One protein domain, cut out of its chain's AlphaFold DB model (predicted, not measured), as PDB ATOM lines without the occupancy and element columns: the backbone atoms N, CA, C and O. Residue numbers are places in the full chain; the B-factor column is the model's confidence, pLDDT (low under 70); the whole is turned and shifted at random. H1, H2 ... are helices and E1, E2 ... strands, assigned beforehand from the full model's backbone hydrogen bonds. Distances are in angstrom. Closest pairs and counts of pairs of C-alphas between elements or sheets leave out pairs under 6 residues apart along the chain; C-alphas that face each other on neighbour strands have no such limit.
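AT A GLANCE: This is residues 3 to 138 of the 142 residues of a protein of Hydrogenophaga sp. PBL-H3 (UniProt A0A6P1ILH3). This compact body has little regular structure: short H4 sits near the middle, H1 and H5 run along one side, and H3 and H6 adjoin a tiny antiparallel sheet, E1 and E2. Of the 136 printed residues 54 are in named elements, and these are mostly helix, in the order H1 H2 E1 H3 H4 H5 E2 H6; the radius of gyration of the C-alphas is 14.5 A, and the spans are 39 by 32 by 26 A.

IN THESE COORDINATES: E1 is residues 33 to 35, E2 131 to 133, H2 26 to 29, H4 84 to 88, H6 134 to 137. H3, 36 to 45, and H5, 115 to 124, each span 14.3 A. H1, 3 to 17, spans 22.2 A from C-alpha 3 at (281.875, 263.288, 436.190); C-alpha 137 is at (292.367, 250.339, 427.171).

HOW THE PARTS SIT: N 34 of E1 and O 132 of E2 are within hydrogen-bond range, 2.9 A. H1 touches H4, closest C-alphas His 4 and Ala 84, 5.4 A. Every O i to N i+4 pair is within range in H3, H4 and H5, 9 of 11 in H1.

THE WHOLE: The printed part has no cut. H3 to H4 and H4 to H5 are long links. Residues 55 and 126 to 128 are under pLDDT 70.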
ATOM      1  N   LEU A   3     281.187 262.643 437.301       93.31
ATOM      2  CA  LEU A   3     281.875 263.288 436.190       93.31
ATOM      3  C   LEU A   3     281.055 263.233 434.895       93.31
ATOM      4  O   LEU A   3     280.908 264.243 434.216       93.31
ATOM      5  N   HIS A   4     280.436 262.085 434.595       95.00
ATOM      6  CA  HIS A   4     279.549 261.943 433.431       95.00
ATOM      7  C   HIS A   4     278.331 262.861 433.520       95.00
ATOM      8  O   HIS A   4     278.023 263.532 432.547       95.00
ATOM      9  N   ARG A   5     277.700 262.986 434.698       95.31
ATOM     10  CA  ARG A   5     276.561 263.907 434.880       95.31
ATOM     11  C   ARG A   5     276.965 265.372 434.699       95.31
ATOM     12  O   ARG A   5     276.208 266.145 434.117       95.31
ATOM     13  N   ALA A   6     278.144 265.756 435.187       95.69
ATOM     14  CA  ALA A   6     278.673 267.104 434.993       95.69
ATOM     15  C   ALA A   6     278.980 267.374 433.508       95.69
ATOM     16  O   ALA A   6     278.592 268.416 432.981       95.69
ATOM     17  N   ALA A   7     279.592 266.404 432.821       96.88
ATOM     18  CA  ALA A   7     279.841 266.460 431.385       96.88
ATOM     19  C   ALA A   7     278.542 266.554 430.565       96.88
ATOM     20  O   ALA A   7     278.462 267.365 429.651       96.88
ATOM     21  N   ASP A   8     277.510 265.782 430.917       97.06
ATOM     22  CA  ASP A   8     276.199 265.823 430.255       97.06
ATOM     23  C   ASP A   8     275.486 267.158 430.469       97.06
ATOM     24  O   ASP A   8     274.874 267.688 429.543       97.06
ATOM     25  N   THR A   9     275.591 267.730 431.671       97.31
ATOM     26  CA  THR A   9     275.041 269.062 431.973       97.31
ATOM     27  C   THR A   9     275.692 270.113 431.074       97.31
ATOM     28  O   THR A   9     274.990 270.909 430.450       97.31
ATOM     29  N   LEU A  10     277.024 270.078 430.951       96.38
ATOM     30  CA  LEU A  10     277.762 270.960 430.048       96.38
ATOM     31  C   LEU A  10     277.338 270.736 428.590       96.38
ATOM     32  O   LEU A  10     276.973 271.687 427.907       96.38
ATOM     33  N   ALA A  11     277.329 269.488 428.119       96.25
ATOM     34  CA  ALA A  11     276.970 269.164 426.741       96.25
ATOM     35  C   ALA A  11     275.549 269.611 426.381       96.25
ATOM     36  O   ALA A  11     275.322 270.181 425.316       96.25
ATOM     37  N   THR A  12     274.602 269.429 427.303       97.06
ATOM     38  CA  THR A  12     273.216 269.876 427.132       97.06
ATOM     39  C   THR A  12     273.142 271.393 426.979       97.06
ATOM     40  O   THR A  12     272.457 271.875 426.076       97.06
ATOM     41  N   ALA A  13     273.885 272.147 427.796       97.19
ATOM     42  CA  ALA A  13     273.893 273.610 427.755       97.19
ATOM     43  C   ALA A  13     274.375 274.183 426.408       97.19
ATOM     44  O   ALA A  13     273.908 275.245 426.003       97.19
ATOM     45  N   TYR A  14     275.261 273.476 425.699       96.75
ATOM     46  CA  TYR A  14     275.816 273.909 424.407       96.75
ATOM     47  C   TYR A  14     275.202 273.206 423.187       96.75
ATOM     48  O   TYR A  14     275.559 273.521 422.054       96.75
ATOM     49  N   SER A  15     274.249 272.291 423.385       94.69
ATOM     50  CA  SER A  15     273.644 271.504 422.298       94.69
ATOM     51  C   SER A  15     272.995 272.352 421.194       94.69
ATOM     52  O   SER A  15     273.039 271.973 420.029       94.69
ATOM     53  N   GLY A  16     272.443 273.523 421.531       96.06
ATOM     54  CA  GLY A  16     271.808 274.428 420.562       96.06
ATOM     55  C   GLY A  16     272.774 275.193 419.651       96.06
ATOM     56  O   GLY A  16     272.327 275.832 418.702       96.06
ATOM     57  N   VAL A  17     274.079 275.150 419.932       96.88
ATOM     58  CA  VAL A  17     275.132 275.843 419.166       96.88
ATOM     59  C   VAL A  17     276.230 274.882 418.702       96.88
ATOM     60  O   VAL A  17     277.352 275.300 418.432       96.88
ATOM     61  N   SER A  18     275.918 273.587 418.647       96.75
ATOM     62  CA  SER A  18     276.854 272.530 418.281       96.75
ATOM     63  C   SER A  18     276.286 271.621 417.198       96.75
ATOM     64  O   SER A  18     275.089 271.336 417.174       96.75
ATOM     65  N   ALA A  19     277.163 271.079 416.353       95.62
ATOM     66  CA  ALA A  19     276.810 270.033 415.404       95.62
ATOM     67  C   ALA A  19     276.900 268.619 416.011       95.62
ATOM     68  O   ALA A  19     276.474 267.645 415.377       95.62
ATOM     69  N   CYS A  20     277.464 268.470 417.216       95.69
ATOM     70  CA  CYS A  20     277.653 267.180 417.872       95.69
ATOM     71  C   CYS A  20     276.315 266.492 418.186       95.69
ATOM     72  O   CYS A  20     275.470 267.018 418.903       95.69
ATOM     73  N   ARG A  21     276.149 265.263 417.692       94.31
ATOM     74  CA  ARG A  21     274.951 264.429 417.890       94.31
ATOM     75  C   ARG A  21     275.273 262.950 417.706       94.31
ATOM     76  O   ARG A  21     276.365 262.611 417.243       94.31
ATOM     77  N   ALA A  22     274.340 262.070 418.062       95.00
ATOM     78  CA  ALA A  22     274.460 260.649 417.752       95.00
ATOM     79  C   ALA A  22     274.621 260.464 416.233       95.00
ATOM     80  O   ALA A  22     273.916 261.099 415.451       95.00
ATOM     81  N   GLY A  23     275.600 259.652 415.824       93.19
ATOM     82  CA  GLY A  23     275.978 259.457 414.417       93.19
ATOM     83  C   GLY A  23     277.079 260.393 413.890       93.19
ATOM     84  O   GLY A  23     277.668 260.089 412.859       93.19
ATOM     85  N   CYS A  24     277.430 261.481 414.588       95.00
ATOM     86  CA  CYS A  24     278.677 262.209 414.309       95.00
ATOM     87  C   CYS A  24     279.859 261.470 414.960       95.00
ATOM     88  O   CYS A  24     279.787 261.111 416.138       95.00
ATOM     89  N   ASN A  25     280.936 261.224 414.207       96.31
ATOM     90  CA  ASN A  25     281.984 260.284 414.614       96.31
ATOM     91  C   ASN A  25     283.427 260.753 414.365       96.31
ATOM     92  O   ASN A  25     284.347 259.972 414.586       96.31
ATOM     93  N   HIS A  26     283.670 262.001 413.960       95.62
ATOM     94  CA  HIS A  26     285.037 262.453 413.653       95.62
ATOM     95  C   HIS A  26     285.983 262.358 414.857       95.62
ATOM     96  O   HIS A  26     287.125 261.925 414.723       95.62
ATOM     97  N   CYS A  27     285.481 262.635 416.066       94.50
ATOM     98  CA  CYS A  27     286.241 262.448 417.304       94.50
ATOM     99  C   CYS A  27     286.563 260.972 417.619       94.50
ATOM    100  O   CYS A  27     287.422 260.691 418.450       94.50
ATOM    101  N   CYS A  28     285.930 260.006 416.946       96.31
ATOM    102  CA  CYS A  28     286.297 258.594 417.072       96.31
ATOM    103  C   CYS A  28     287.612 258.265 416.355       96.31
ATOM    104  O   CYS A  28     288.114 257.161 416.525       96.31
ATOM    105  N   PHE A  29     288.183 259.187 415.579       95.56
ATOM    106  CA  PHE A  29     289.431 258.986 414.838       95.56
ATOM    107  C   PHE A  29     290.607 259.792 415.401       95.56
ATOM    108  O   PHE A  29     291.694 259.772 414.831       95.56
ATOM    109  N   ILE A  30     290.410 260.464 416.538       94.12
ATOM    110  CA  ILE A  30     291.470 261.174 417.260       94.12
ATOM    111  C   ILE A  30     291.817 260.442 418.565       94.12
ATOM    112  O   ILE A  30     291.094 259.523 418.986       94.12
ATOM    113  N   PRO A  31     292.924 260.819 419.216       93.62
ATOM    114  CA  PRO A  31     293.244 260.362 420.548       93.62
ATOM    115  C   PRO A  31     292.220 260.793 421.590       93.62
ATOM    116  O   PRO A  31     291.866 261.964 421.706       93.62
ATOM    117  N   VAL A  32     291.799 259.840 422.408       93.88
ATOM    118  CA  VAL A  32     290.879 260.041 423.521       93.88
ATOM    119  C   VAL A  32     291.495 259.395 424.749       93.88
ATOM    120  O   VAL A  32     291.355 258.191 424.977       93.88
ATOM    121  N   LYS A  33     292.194 260.208 425.543       92.12
ATOM    122  CA  LYS A  33     292.785 259.771 426.807       92.12
ATOM    123  C   LYS A  33     291.749 259.786 427.911       92.12
ATOM    124  O   LYS A  33     291.108 260.808 428.141       92.12
ATOM    125  N   VAL A  34     291.648 258.668 428.613       92.75
ATOM    126  CA  VAL A  34     290.768 258.519 429.765       92.75
ATOM    127  C   VAL A  34     291.508 257.869 430.918       92.75
ATOM    128  O   VAL A  34     292.480 257.124 430.739       92.75
ATOM    129  N   SER A  35     290.999 258.180 432.094       91.62
ATOM    130  CA  SER A  35     291.425 257.664 433.378       91.62
ATOM    131  C   SER A  35     291.130 256.157 433.495       91.62
ATOM    132  O   SER A  35     290.260 255.616 432.793       91.62
ATOM    133  N   ALA A  36     291.813 255.457 434.400       91.56
ATOM    134  CA  ALA A  36     291.532 254.043 434.648       91.56
ATOM    135  C   ALA A  36     290.119 253.842 435.227       91.56
ATOM    136  O   ALA A  36     289.462 252.831 434.957       91.56
ATOM    137  N   THR A  37     289.614 254.807 436.002       91.50
ATOM    138  CA  THR A  37     288.236 254.796 436.514       91.50
ATOM    139  C   THR A  37     287.220 254.901 435.382       91.50
ATOM    140  O   THR A  37     286.316 254.062 435.306       91.50
ATOM    141  N   GLU A  38     287.384 255.860 434.467       93.94
ATOM    142  CA  GLU A  38     286.523 256.002 433.290       93.94
ATOM    143  C   GLU A  38     286.547 254.738 432.424       93.94
ATOM    144  O   GLU A  38     285.487 254.244 432.033       93.94
ATOM    145  N   ALA A  39     287.730 254.159 432.191       94.88
ATOM    146  CA  ALA A  39     287.874 252.919 431.431       94.88
ATOM    147  C   ALA A  39     287.127 251.745 432.095       94.88
ATOM    148  O   ALA A  39     286.407 251.007 431.425       94.88
ATOM    149  N   ARG A  40     287.207 251.587 433.423       94.31
ATOM    150  CA  ARG A  40     286.450 250.552 434.157       94.31
ATOM    151  C   ARG A  40     284.938 250.803 434.134       94.31
ATOM    152  O   ARG A  40     284.158 249.849 434.113       94.31
ATOM    153  N   VAL A  41     284.495 252.061 434.182       94.75
ATOM    154  CA  VAL A  41     283.067 252.420 434.071       94.75
ATOM    155  C   VAL A  41     282.538 252.095 432.677       94.75
ATOM    156  O   VAL A  41     281.545 251.379 432.570       94.75
ATOM    157  N   LEU A  42     283.232 252.548 431.630       96.44
ATOM    158  CA  LEU A  42     282.894 252.249 430.240       96.44
ATOM    159  C   LEU A  42     282.885 250.739 429.995       96.44
ATOM    160  O   LEU A  42     281.909 250.202 429.477       96.44
ATOM    161  N   GLY A  43     283.928 250.044 430.446       96.88
ATOM    162  CA  GLY A  43     284.074 248.609 430.257       96.88
ATOM    163  C   GLY A  43     282.952 247.783 430.886       96.88
ATOM    164  O   GLY A  43     282.438 246.853 430.265       96.88
ATOM    165  N   ARG A  44     282.501 248.158 432.092       96.69
ATOM    166  CA  ARG A  44     281.326 247.541 432.727       96.69
ATOM    167  C   ARG A  44     280.049 247.771 431.926       96.69
ATOM    168  O   ARG A  44     279.263 246.842 431.789       96.69
ATOM    169  N   ALA A  45     279.853 248.978 431.400       95.94
ATOM    170  CA  ALA A  45     278.647 249.323 430.652       95.94
ATOM    171  C   ALA A  45     278.547 248.579 429.311       95.94
ATOM    172  O   ALA A  45     277.461 248.183 428.907       95.94
ATOM    173  N   VAL A  46     279.682 248.346 428.647       95.38
ATOM    174  CA  VAL A  46     279.742 247.687 427.328       95.38
ATOM    175  C   VAL A  46     280.092 246.195 427.398       95.38
ATOM    176  O   VAL A  46     280.288 245.560 426.366       95.38
ATOM    177  N   GLY A  47     280.218 245.623 428.601       95.88
ATOM    178  CA  GLY A  47     280.541 244.205 428.792       95.88
ATOM    179  C   GLY A  47     281.955 243.801 428.350       95.88
ATOM    180  O   GLY A  47     282.186 242.643 428.007       95.88
ATOM    181  N   ARG A  48     282.916 244.734 428.348       94.94
ATOM    182  CA  ARG A  48     284.309 244.510 427.928       94.94
ATOM    183  C   ARG A  48     285.266 245.086 428.962       94.94
ATOM    184  O   ARG A  48     285.268 246.286 429.183       94.94
ATOM    185  N   LEU A  49     286.108 244.266 429.583       95.31
ATOM    186  CA  LEU A  49     287.074 244.769 430.566       95.31
ATOM    187  C   LEU A  49     288.215 245.553 429.888       95.31
ATOM    188  O   LEU A  49     288.653 245.149 428.807       95.31
ATOM    189  N   PRO A  50     288.706 246.647 430.506       95.12
ATOM    190  CA  PRO A  50     289.892 247.335 430.021       95.12
ATOM    191  C   PRO A  50     291.140 246.457 430.198       95.12
ATOM    192  O   PRO A  50     291.277 245.739 431.191       95.12
ATOM    193  N   ALA A  51     292.053 246.521 429.235       93.44
ATOM    194  CA  ALA A  51     293.358 245.879 429.299       93.44
ATOM    195  C   ALA A  51     294.284 246.618 430.284       93.44
ATOM    196  O   ALA A  51     294.154 247.832 430.454       93.44
ATOM    197  N   PRO A  52     295.250 245.925 430.913       90.06
ATOM    198  CA  PRO A  52     296.352 246.590 431.596       90.06
ATOM    199  C   PRO A  52     297.111 247.496 430.620       90.06
ATOM    200  O   PRO A  52     297.415 247.086 429.498       90.06
ATOM    201  N   VAL A  53     297.426 248.715 431.049       87.56
ATOM    202  CA  VAL A  53     298.203 249.675 430.257       87.56
ATOM    203  C   VAL A  53     299.520 249.971 430.955       87.56
ATOM    204  O   VAL A  53     299.572 250.142 432.171       87.56
ATOM    205  N   GLU A  54     300.593 250.029 430.175       79.31
ATOM    206  CA  GLU A  54     301.892 250.484 430.658       79.31
ATOM    207  C   GLU A  54     301.906 252.012 430.751       79.31
ATOM    208  O   GLU A  54     301.465 252.718 429.838       79.31
ATOM    209  N   THR A  55     302.451 252.532 431.848       68.50
ATOM    210  CA  THR A  55     302.716 253.963 432.006       68.50
ATOM    211  C   THR A  55     303.635 254.453 430.884       68.50
ATOM    212  O   THR A  55     304.616 253.791 430.561       68.50
ATOM    213  N   HIS A  56     303.347 255.629 430.317       70.38
ATOM    214  CA  HIS A  56     304.125 256.271 429.238       70.38
ATOM    215  C   HIS A  56     304.060 255.613 427.852       70.38
ATOM    216  O   HIS A  56     304.810 256.011 426.958       70.38
ATOM    217  N   ARG A  57     303.143 254.669 427.614       75.31
ATOM    218  CA  ARG A  57     302.940 254.134 426.264       75.31
ATOM    219  C   ARG A  57     302.491 255.251 425.300       75.31
ATOM    220  O   ARG A  57     301.542 255.973 425.624       75.31
ATOM    221  N   PRO A  58     303.115 255.390 424.112       76.00
ATOM    222  CA  PRO A  58     302.743 256.417 423.148       76.00
ATOM    223  C   PRO A  58     301.266 256.343 422.779       76.00
ATOM    224  O   PRO A  58     300.697 255.263 422.614       76.00
ATOM    225  N   VAL A  59     300.664 257.519 422.649       75.94
ATOM    226  CA  VAL A  59     299.289 257.681 422.185       75.94
ATOM    227  C   VAL A  59     299.190 257.160 420.756       75.94
ATOM    228  O   VAL A  59     300.112 257.362 419.966       75.94
ATOM    229  N   HIS A  60     298.086 256.495 420.423       76.44
ATOM    230  CA  HIS A  60     297.836 256.113 419.037       76.44
ATOM    231  C   HIS A  60     297.742 257.360 418.144       76.44
ATOM    232  O   HIS A  60     297.214 258.375 418.597       76.44
ATOM    233  N   PRO A  61     298.258 257.306 416.905       79.38
ATOM    234  CA  PRO A  61     298.163 258.429 415.980       79.38
ATOM    235  C   PRO A  61     296.705 258.701 415.590       79.38
ATOM    236  O   PRO A  61     295.865 257.799 415.601       79.38
ATOM    237  N   GLU A  62     296.413 259.952 415.237       82.06
ATOM    238  CA  GLU A  62     295.114 260.344 414.686       82.06
ATOM    239  C   GLU A  62     294.986 259.883 413.229       82.06
ATOM    240  O   GLU A  62     295.983 259.779 412.510       82.06
ATOM    241  N   GLY A  63     293.757 259.648 412.773       88.88
ATOM    242  CA  GLY A  63     293.469 259.345 411.374       88.88
ATOM    243  C   GLY A  63     292.376 258.300 411.186       88.88
ATOM    244  O   GLY A  63     292.085 257.492 412.069       88.88
ATOM    245  N   TYR A  64     291.791 258.288 409.986       91.69
ATOM    246  CA  TYR A  64     290.710 257.362 409.633       91.69
ATOM    247  C   TYR A  64     291.128 255.881 409.653       91.69
ATOM    248  O   TYR A  64     290.278 255.007 409.798       91.69
ATOM    249  N   GLU A  65     292.431 255.599 409.588       91.00
ATOM    250  CA  GLU A  65     293.003 254.250 409.695       91.00
ATOM    251  C   GLU A  65     293.084 253.731 411.141       91.00
ATOM    252  O   GLU A  65     293.330 252.547 411.363       91.00
ATOM    253  N   SER A  66     292.862 254.593 412.142       89.94
ATOM    254  CA  SER A  66     292.894 254.222 413.559       89.94
ATOM    255  C   SER A  66     291.574 254.564 414.262       89.94
ATOM    256  O   SER A  66     291.530 255.440 415.132       89.94
ATOM    257  N   PRO A  67     290.457 253.899 413.919       94.38
ATOM    258  CA  PRO A  67     289.179 254.149 414.574       94.38
ATOM    259  C   PRO A  67     289.205 253.764 416.058       94.38
ATOM    260  O   PRO A  67     289.916 252.858 416.498       94.38
ATOM    261  N   CYS A  68     288.375 254.445 416.841       95.38
ATOM    262  CA  CYS A  68     288.047 254.067 418.206       95.38
ATOM    263  C   CYS A  68     287.471 252.636 418.229       95.38
ATOM    264  O   CYS A  68     286.629 252.316 417.388       95.38
ATOM    265  N   PRO A  69     287.809 251.791 419.224       95.50
ATOM    266  CA  PRO A  69     287.315 250.411 419.312       95.50
ATOM    267  C   PRO A  69     285.796 250.272 419.485       95.50
ATOM    268  O   PRO A  69     285.280 249.158 419.456       95.50
ATOM    269  N   PHE A  70     285.099 251.383 419.735       96.56
ATOM    270  CA  PHE A  70     283.646 251.453 419.898       96.56
ATOM    271  C   PHE A  70     282.943 252.085 418.692       96.56
ATOM    272  O   PHE A  70     281.747 252.353 418.762       96.56
ATOM    273  N   LEU A  71     283.657 252.376 417.603       96.75
ATOM    274  CA  LEU A  71     283.051 252.834 416.358       96.75
ATOM    275  C   LEU A  71     282.647 251.624 415.506       96.75
ATOM    276  O   LEU A  71     283.493 250.808 415.157       96.75
ATOM    277  N   GLN A  72     281.369 251.533 415.144       96.00
ATOM    278  CA  GLN A  72     280.833 250.499 414.261       96.00
ATOM    279  C   GLN A  72     279.838 251.125 413.283       96.00
ATOM    280  O   GLN A  72     278.950 251.863 413.701       96.00
ATOM    281  N   ASP A  73     280.006 250.867 411.982       95.19
ATOM    282  CA  ASP A  73     279.116 251.358 410.914       95.19
ATOM    283  C   ASP A  73     278.822 252.868 411.010       95.19
ATOM    284  O   ASP A  73     277.695 253.340 410.867       95.19
ATOM    285  N   GLY A  74     279.861 253.646 411.326       94.56
ATOM    286  CA  GLY A  74     279.778 255.098 411.482       94.56
ATOM    287  C   GLY A  74     279.145 255.584 412.791       94.56
ATOM    288  O   GLY A  74     279.080 256.792 413.007       94.56
ATOM    289  N   SER A  75     278.744 254.691 413.693       96.56
ATOM    290  CA  SER A  75     278.094 255.029 414.963       96.56
ATOM    291  C   SER A  75     278.885 254.527 416.170       96.56
ATOM    292  O   SER A  75     279.498 253.464 416.150       96.56
ATOM    293  N   CYS A  76     278.881 255.302 417.255       96.50
ATOM    294  CA  CYS A  76     279.507 254.878 418.504       96.50
ATOM    295  C   CYS A  76     278.591 253.890 419.238       96.50
ATOM    296  O   CYS A  76     277.516 254.268 419.700       96.50
ATOM    297  N   THR A  77     279.030 252.646 419.412       96.19
ATOM    298  CA  THR A  77     278.286 251.605 420.144       96.19
ATOM    299  C   THR A  77     278.197 251.883 421.644       96.19
ATOM    300  O   THR A  77     277.349 251.327 422.333       96.19
ATOM    301  N   ALA A  78     279.039 252.785 422.151       96.12
ATOM    302  CA  ALA A  78     279.060 253.223 423.540       96.12
ATOM    303  C   ALA A  78     278.525 254.655 423.728       96.12
ATOM    304  O   ALA A  78     278.885 255.301 424.709       96.12
ATOM    305  N   TYR A  79     277.709 255.185 422.804       96.31
ATOM    306  CA  TYR A  79     277.329 256.609 422.777       96.31
ATOM    307  C   TYR A  79     276.773 257.134 424.117       96.31
ATOM    308  O   TYR A  79     277.230 258.167 424.615       96.31
ATOM    309  N   GLU A  80     275.861 256.380 424.737       95.56
ATOM    310  CA  GLU A  80     275.249 256.705 426.037       95.56
ATOM    311  C   GLU A  80     276.213 256.554 427.221       95.56
ATOM    312  O   GLU A  80     276.014 257.131 428.291       95.56
ATOM    313  N   HIS A  81     277.305 255.813 427.036       96.12
ATOM    314  CA  HIS A  81     278.313 255.510 428.053       96.12
ATOM    315  C   HIS A  81     279.663 256.167 427.761       96.12
ATOM    316  O   HIS A  81     280.664 255.822 428.390       96.12
ATOM    317  N   ARG A  82     279.688 257.134 426.837       96.75
ATOM    318  CA  ARG A  82     280.889 257.874 426.456       96.75
ATOM    319  C   ARG A  82     281.618 258.433 427.688       96.75
ATOM    320  O   ARG A  82     280.956 258.905 428.619       96.75
ATOM    321  N   PRO A  83     282.958 258.413 427.696       96.12
ATOM    322  CA  PRO A  83     283.750 259.109 428.701       96.12
ATOM    323  C   PRO A  83     283.459 260.609 428.736       96.12
ATOM    324  O   PRO A  83     282.936 261.175 427.772       96.12
ATOM    325  N   ALA A  84     283.845 261.266 429.825       96.06
ATOM    326  CA  ALA A  84     283.634 262.692 430.033       96.06
ATOM    327  C   ALA A  84     284.237 263.527 428.898       96.06
ATOM    328  O   ALA A  84     283.538 264.344 428.307       96.06
ATOM    329  N   VAL A  85     285.479 263.227 428.503       95.75
ATOM    330  CA  VAL A  85     286.150 263.903 427.382       95.75
ATOM    331  C   VAL A  85     285.365 263.780 426.069       95.75
ATOM    332  O   VAL A  85     285.231 264.754 425.342       95.75
ATOM    333  N   CYS A  86     284.749 262.629 425.780       96.62
ATOM    334  CA  CYS A  86     283.942 262.449 424.569       96.62
ATOM    335  C   CYS A  86     282.609 263.209 424.609       96.62
ATOM    336  O   CYS A  86     282.038 263.486 423.555       96.62
ATOM    337  N   ARG A  87     282.078 263.484 425.806       96.69
ATOM    338  CA  ARG A  87     280.852 264.274 426.001       96.69
ATOM    339  C   ARG A  87     281.132 265.767 425.892       96.69
ATOM    340  O   ARG A  87     280.288 266.490 425.382       96.69
ATOM    341  N   THR A  88     282.298 266.212 426.358       96.62
ATOM    342  CA  THR A  88     282.664 267.631 426.423       96.62
ATOM    343  C   THR A  88     283.489 268.112 425.226       96.62
ATOM    344  O   THR A  88     283.596 269.318 425.023       96.62
ATOM    345  N   HIS A  89     284.038 267.214 424.399       96.19
ATOM    346  CA  HIS A  89     284.705 267.553 423.132       96.19
ATOM    347  C   HIS A  89     283.683 267.964 422.063       96.19
ATOM    348  O   HIS A  89     283.325 267.193 421.172       96.19
ATOM    349  N   ILE A  90     283.160 269.176 422.224       96.25
ATOM    350  CA  ILE A  90     282.006 269.711 421.502       96.25
ATOM    351  C   ILE A  90     282.495 270.756 420.511       96.25
ATOM    352  O   ILE A  90     283.183 271.693 420.910       96.25
ATOM    353  N   ASN A  91     282.129 270.626 419.238       97.12
ATOM    354  CA  ASN A  91     282.346 271.697 418.273       97.12
ATOM    355  C   ASN A  91     281.268 272.781 418.431       97.12
ATOM    356  O   ASN A  91     280.097 272.470 418.629       97.12
ATOM    357  N   LEU A  92     281.659 274.048 418.346       97.25
ATOM    358  CA  LEU A  92     280.763 275.202 418.397       97.25
ATOM    359  C   LEU A  92     280.568 275.746 416.982       97.25
ATOM    360  O   LEU A  92     281.075 276.810 416.632       97.25
ATOM    361  N   ASP A  93     279.894 274.954 416.155       96.12
ATOM    362  CA  ASP A  93     279.620 275.261 414.754       96.12
ATOM    363  C   ASP A  93     278.284 274.634 414.320       96.12
ATOM    364  O   ASP A  93     277.742 273.764 415.010       96.12
ATOM    365  N   VAL A  94     277.754 275.067 413.178       94.19
ATOM    366  CA  VAL A  94     276.476 274.592 412.622       94.19
ATOM    367  C   VAL A  94     276.583 273.206 411.980       94.19
ATOM    368  O   VAL A  94     275.579 272.499 411.871       94.19
ATOM    369  N   ASP A  95     277.786 272.796 411.565       95.94
ATOM    370  CA  ASP A  95     278.052 271.501 410.937       95.94
ATOM    371  C   ASP A  95     279.365 270.849 411.421       95.94
ATOM    372  O   ASP A  95     280.053 271.350 412.309       95.94
ATOM    373  N   ASP A  96     279.675 269.659 410.897       95.69
ATOM    374  CA  ASP A  96     280.865 268.877 411.256       95.69
ATOM    375  C   ASP A  96     282.088 269.118 410.355       95.69
ATOM    376  O   ASP A  96     283.099 268.432 410.523       95.69
ATOM    377  N   LEU A  97     282.028 270.050 409.399       96.00
ATOM    378  CA  LEU A  97     283.011 270.178 408.320       96.00
ATOM    379  C   LEU A  97     284.436 270.332 408.851       96.00
ATOM    380  O   LEU A  97     285.340 269.633 408.394       96.00
ATOM    381  N   LEU A  98     284.626 271.201 409.845       95.94
ATOM    382  CA  LEU A  98     285.936 271.450 410.447       95.94
ATOM    383  C   LEU A  98     286.441 270.266 411.280       95.94
ATOM    384  O   LEU A  98     287.641 270.140 411.490       95.94
ATOM    385  N   CYS A  99     285.561 269.369 411.725       95.69
ATOM    386  CA  CYS A  99     285.971 268.181 412.473       95.69
ATOM    387  C   CYS A  99     286.594 267.101 411.574       95.69
ATOM    388  O   CYS A  99     287.185 266.156 412.095       95.69
ATOM    389  N   ARG A 100     286.454 267.199 410.245       94.94
ATOM    390  CA  ARG A 100     286.983 266.208 409.302       94.94
ATOM    391  C   ARG A 100     288.505 266.224 409.310       94.94
ATOM    392  O   ARG A 100     289.126 267.276 409.171       94.94
ATOM    393  N   LEU A 101     289.102 265.042 409.429       92.44
ATOM    394  CA  LEU A 101     290.552 264.912 409.448       92.44
ATOM    395  C   LEU A 101     291.104 265.075 408.031       92.44
ATOM    396  O   LEU A 101     290.710 264.357 407.111       92.44
ATOM    397  N   VAL A 102     292.044 266.003 407.871       92.12
ATOM    398  CA  VAL A 102     292.781 266.221 406.624       92.12
ATOM    399  C   VAL A 102     294.240 265.834 406.872       92.12
ATOM    400  O   VAL A 102     294.895 266.460 407.709       92.12
ATOM    401  N   PRO A 103     294.772 264.799 406.191       88.94
ATOM    402  CA  PRO A 103     296.144 264.352 406.407       88.94
ATOM    403  C   PRO A 103     297.161 265.491 406.271       88.94
ATOM    404  O   PRO A 103     297.184 266.200 405.268       88.94
ATOM    405  N   GLY A 104     298.008 265.658 407.289       88.31
ATOM    406  CA  GLY A 104     299.061 266.677 407.305       88.31
ATOM    407  C   GLY A 104     298.590 268.108 407.583       88.31
ATOM    408  O   GLY A 104     299.415 269.019 407.552       88.31
ATOM    409  N   GLN A 105     297.304 268.325 407.882       90.81
ATOM    410  CA  GLN A 105     296.757 269.654 408.135       90.81
ATOM    411  C   GLN A 105     296.079 269.740 409.505       90.81
ATOM    412  O   GLN A 105     295.130 269.020 409.802       90.81
ATOM    413  N   ALA A 106     296.536 270.689 410.323       89.88
ATOM    414  CA  ALA A 106     295.837 271.072 411.541       89.88
ATOM    415  C   ALA A 106     294.623 271.940 411.177       89.88
ATOM    416  O   ALA A 106     294.777 273.033 410.628       89.88
ATOM    417  N   VAL A 107     293.418 271.454 411.475       92.88
ATOM    418  CA  VAL A 107     292.172 272.199 411.258       92.88
ATOM    419  C   VAL A 107     291.770 272.886 412.571       92.88
ATOM    420  O   VAL A 107     291.645 272.208 413.592       92.88
ATOM    421  N   PRO A 108     291.578 274.220 412.592       93.50
ATOM    422  CA  PRO A 108     291.241 274.955 413.807       93.50
ATOM    423  C   PRO A 108     289.749 274.815 414.125       93.50
ATOM    424  O   PRO A 108     288.953 275.718 413.876       93.50
ATOM    425  N   VAL A 109     289.355 273.660 414.654       95.69
ATOM    426  CA  VAL A 109     287.965 273.420 415.055       95.69
ATOM    427  C   VAL A 109     287.614 274.308 416.255       95.69
ATOM    428  O   VAL A 109     288.375 274.326 417.229       95.69
ATOM    429  N   PRO A 110     286.474 275.024 416.240       96.19
ATOM    430  CA  PRO A 110     286.046 275.864 417.353       96.19
ATOM    431  C   PRO A 110     285.484 274.998 418.489       96.19
ATOM    432  O   PRO A 110     284.278 274.926 418.697       96.19
ATOM    433  N   TYR A 111     286.341 274.277 419.208       97.00
ATOM    434  CA  TYR A 111     285.898 273.455 420.332       97.00
ATOM    435  C   TYR A 111     285.492 274.305 421.539       97.00
ATOM    436  O   TYR A 111     286.105 275.336 421.828       97.00
ATOM    437  N   LEU A 112     284.497 273.831 422.290       96.94
ATOM    438  CA  LEU A 112     284.198 274.351 423.617       96.94
ATOM    439  C   LEU A 112     285.437 274.218 424.514       96.94
ATOM    440  O   LEU A 112     286.004 273.131 424.654       96.94
ATOM    441  N   ASP A 113     285.840 275.316 425.156       95.81
ATOM    442  CA  ASP A 113     286.972 275.292 426.079       95.81
ATOM    443  C   ASP A 113     286.610 274.524 427.354       95.81
ATOM    444  O   ASP A 113     285.894 275.002 428.233       95.81
ATOM    445  N   THR A 114     287.132 273.306 427.446       95.94
ATOM    446  CA  THR A 114     286.872 272.370 428.545       95.94
ATOM    447  C   THR A 114     288.103 272.133 429.406       95.94
ATOM    448  O   THR A 114     288.115 271.229 430.241       95.94
ATOM    449  N   ARG A 115     289.141 272.968 429.269       94.12
ATOM    450  CA  ARG A 115     290.402 272.800 430.008       94.12
ATOM    451  C   ARG A 115     290.194 272.852 431.518       94.12
ATOM    452  O   ARG A 115     290.742 272.020 432.233       94.12
ATOM    453  N   LEU A 116     289.365 273.777 432.005       93.50
ATOM    454  CA  LEU A 116     289.051 273.865 433.434       93.50
ATOM    455  C   LEU A 116     288.264 272.642 433.926       93.50
ATOM    456  O   LEU A 116     288.534 272.143 435.015       93.50
ATOM    457  N   PHE A 117     287.334 272.134 433.113       93.25
ATOM    458  CA  PHE A 117     286.583 270.918 433.424       93.25
ATOM    459  C   PHE A 117     287.518 269.705 433.542       93.25
ATOM    460  O   PHE A 117     287.451 268.980 434.532       93.25
ATOM    461  N   ALA A 118     288.433 269.532 432.582       90.44
ATOM    462  CA  ALA A 118     289.416 268.450 432.586       90.44
ATOM    463  C   ALA A 118     290.393 268.542 433.773       90.44
ATOM    464  O   ALA A 118     290.717 267.535 434.401       90.44
ATOM    465  N   LEU A 119     290.850 269.749 434.125       90.75
ATOM    466  CA  LEU A 119     291.698 269.951 435.304       90.75
ATOM    467  C   LEU A 119     290.954 269.605 436.598       90.75
ATOM    468  O   LEU A 119     291.489 268.881 437.437       90.75
ATOM    469  N   ALA A 120     289.712 270.071 436.742       89.38
ATOM    470  CA  ALA A 120     288.891 269.768 437.909       89.38
ATOM    471  C   ALA A 120     288.608 268.262 438.030       89.38
ATOM    472  O   ALA A 120     288.689 267.719 439.129       89.38
ATOM    473  N   SER A 121     288.330 267.564 436.922       87.12
ATOM    474  CA  SER A 121     288.104 266.114 436.950       87.12
ATOM    475  C   SER A 121     289.329 265.348 437.440       87.12
ATOM    476  O   SER A 121     289.191 264.485 438.300       87.12
ATOM    477  N   ILE A 122     290.526 265.718 436.972       86.12
ATOM    478  CA  ILE A 122     291.792 265.110 437.413       86.12
ATOM    479  C   ILE A 122     292.022 265.319 438.916       86.12
ATOM    480  O   ILE A 122     292.519 264.427 439.591       86.12
ATOM    481  N   GLN A 123     291.684 266.496 439.450       85.75
ATOM    482  CA  GLN A 123     291.904 266.814 440.866       85.75
ATOM    483  C   GLN A 123     290.892 266.152 441.808       85.75
ATOM    484  O   GLN A 123     291.222 265.872 442.960       85.75
ATOM    485  N   ILE A 124     289.655 265.953 441.350       84.50
ATOM    486  CA  ILE A 124     288.554 265.447 442.178       84.50
ATOM    487  C   ILE A 124     288.513 263.914 442.186       84.50
ATOM    488  O   ILE A 124     288.072 263.330 443.176       84.50
ATOM    489  N   GLU A 125     288.942 263.247 441.111       73.38
ATOM    490  CA  GLU A 125     288.945 261.784 441.052       73.38
ATOM    491  C   GLU A 125     290.209 261.198 441.708       73.38
ATOM    492  O   GLU A 125     291.318 261.420 441.221       73.38
ATOM    493  N   PRO A 126     290.078 260.426 442.807       63.31
ATOM    494  CA  PRO A 126     291.202 259.688 443.364       63.31
ATOM    495  C   PRO A 126     291.568 258.549 442.406       63.31
ATOM    496  O   PRO A 126     290.847 257.559 442.291       63.31
ATOM    497  N   GLU A 127     292.684 258.700 441.703       65.00
ATOM    498  CA  GLU A 127     293.159 257.759 440.688       65.00
ATOM    499  C   GLU A 127     294.474 257.094 441.109       65.00
ATOM    500  O   GLU A 127     295.304 257.679 441.803       65.00
ATOM    501  N   ASP A 128     294.707 255.887 440.596       65.75
ATOM    502  CA  ASP A 128     295.982 255.159 440.629       65.75
ATOM    503  C   ASP A 128     297.029 255.741 439.646       65.75
ATOM    504  O   ASP A 128     298.117 255.190 439.483       65.75
ATOM    505  N   GLY A 129     296.723 256.880 439.011       70.00
ATOM    506  CA  GLY A 129     297.623 257.635 438.133       70.00
ATOM    507  C   GLY A 129     297.680 257.140 436.683       70.00
ATOM    508  O   GLY A 129     298.417 257.711 435.877       70.00
ATOM    509  N   ALA A 130     296.910 256.112 436.315       85.38
ATOM    510  CA  ALA A 130     296.946 255.523 434.979       85.38
ATOM    511  C   ALA A 130     295.976 256.217 434.005       85.38
ATOM    512  O   ALA A 130     294.758 256.117 434.129       85.38
ATOM    513  N   TRP A 131     296.535 256.866 432.981       88.44
ATOM    514  CA  TRP A 131     295.801 257.501 431.883       88.44
ATOM    515  C   TRP A 131     296.271 256.933 430.550       88.44
ATOM    516  O   TRP A 131     297.472 256.908 430.276       88.44
ATOM    517  N   ALA A 132     295.335 256.519 429.700       92.19
ATOM    518  CA  ALA A 132     295.655 255.937 428.399       92.19
ATOM    519  C   ALA A 132     294.556 256.204 427.363       92.19
ATOM    520  O   ALA A 132     293.427 256.564 427.704       92.19
ATOM    521  N   ASP A 133     294.903 256.061 426.084       94.25
ATOM    522  CA  ASP A 133     293.957 256.162 424.973       94.25
ATOM    523  C   ASP A 133     292.927 255.021 425.017       94.25
ATOM    524  O   ASP A 133     293.256 253.894 425.400       94.25
ATOM    525  N   LEU A 134     291.696 255.264 424.558       94.56
ATOM    526  CA  LEU A 134     290.673 254.216 424.453       94.56
ATOM    527  C   LEU A 134     291.142 252.984 423.665       94.56
ATOM    528  O   LEU A 134     290.766 251.868 424.016       94.56
ATOM    529  N   ARG A 135     291.989 253.144 422.645       94.19
ATOM    530  CA  ARG A 135     292.557 252.022 421.874       94.19
ATOM    531  C   ARG A 135     293.554 251.193 422.683       94.19
ATOM    532  O   ARG A 135     293.702 250.006 422.422       94.19
ATOM    533  N   GLN A 136     294.201 251.787 423.684       93.62
ATOM    534  CA  GLN A 136     295.103 251.078 424.595       93.62
ATOM    535  C   GLN A 136     294.321 250.348 425.683       93.62
ATOM    536  O   GLN A 136     294.640 249.203 425.995       93.62
ATOM    537  N   TRP A 137     293.277 250.982 426.223       94.62
ATOM    538  CA  TRP A 137     292.367 250.339 427.171       94.62
ATOM    539  C   TRP A 137     291.566 249.207 426.523       94.62
ATOM    540  O   TRP A 137     291.290 248.197 427.161       94.62
ATOM    541  N   PHE A 138     291.197 249.350 425.251       95.12
ATOM    542  CA  PHE A 138     290.320 248.423 424.546       95.12
ATOM    543  C   PHE A 138     290.904 248.021 423.183       95.12
ATOM    544  O   PHE A 138     290.268 248.252 422.151       95.12
TER     545      PHE A 138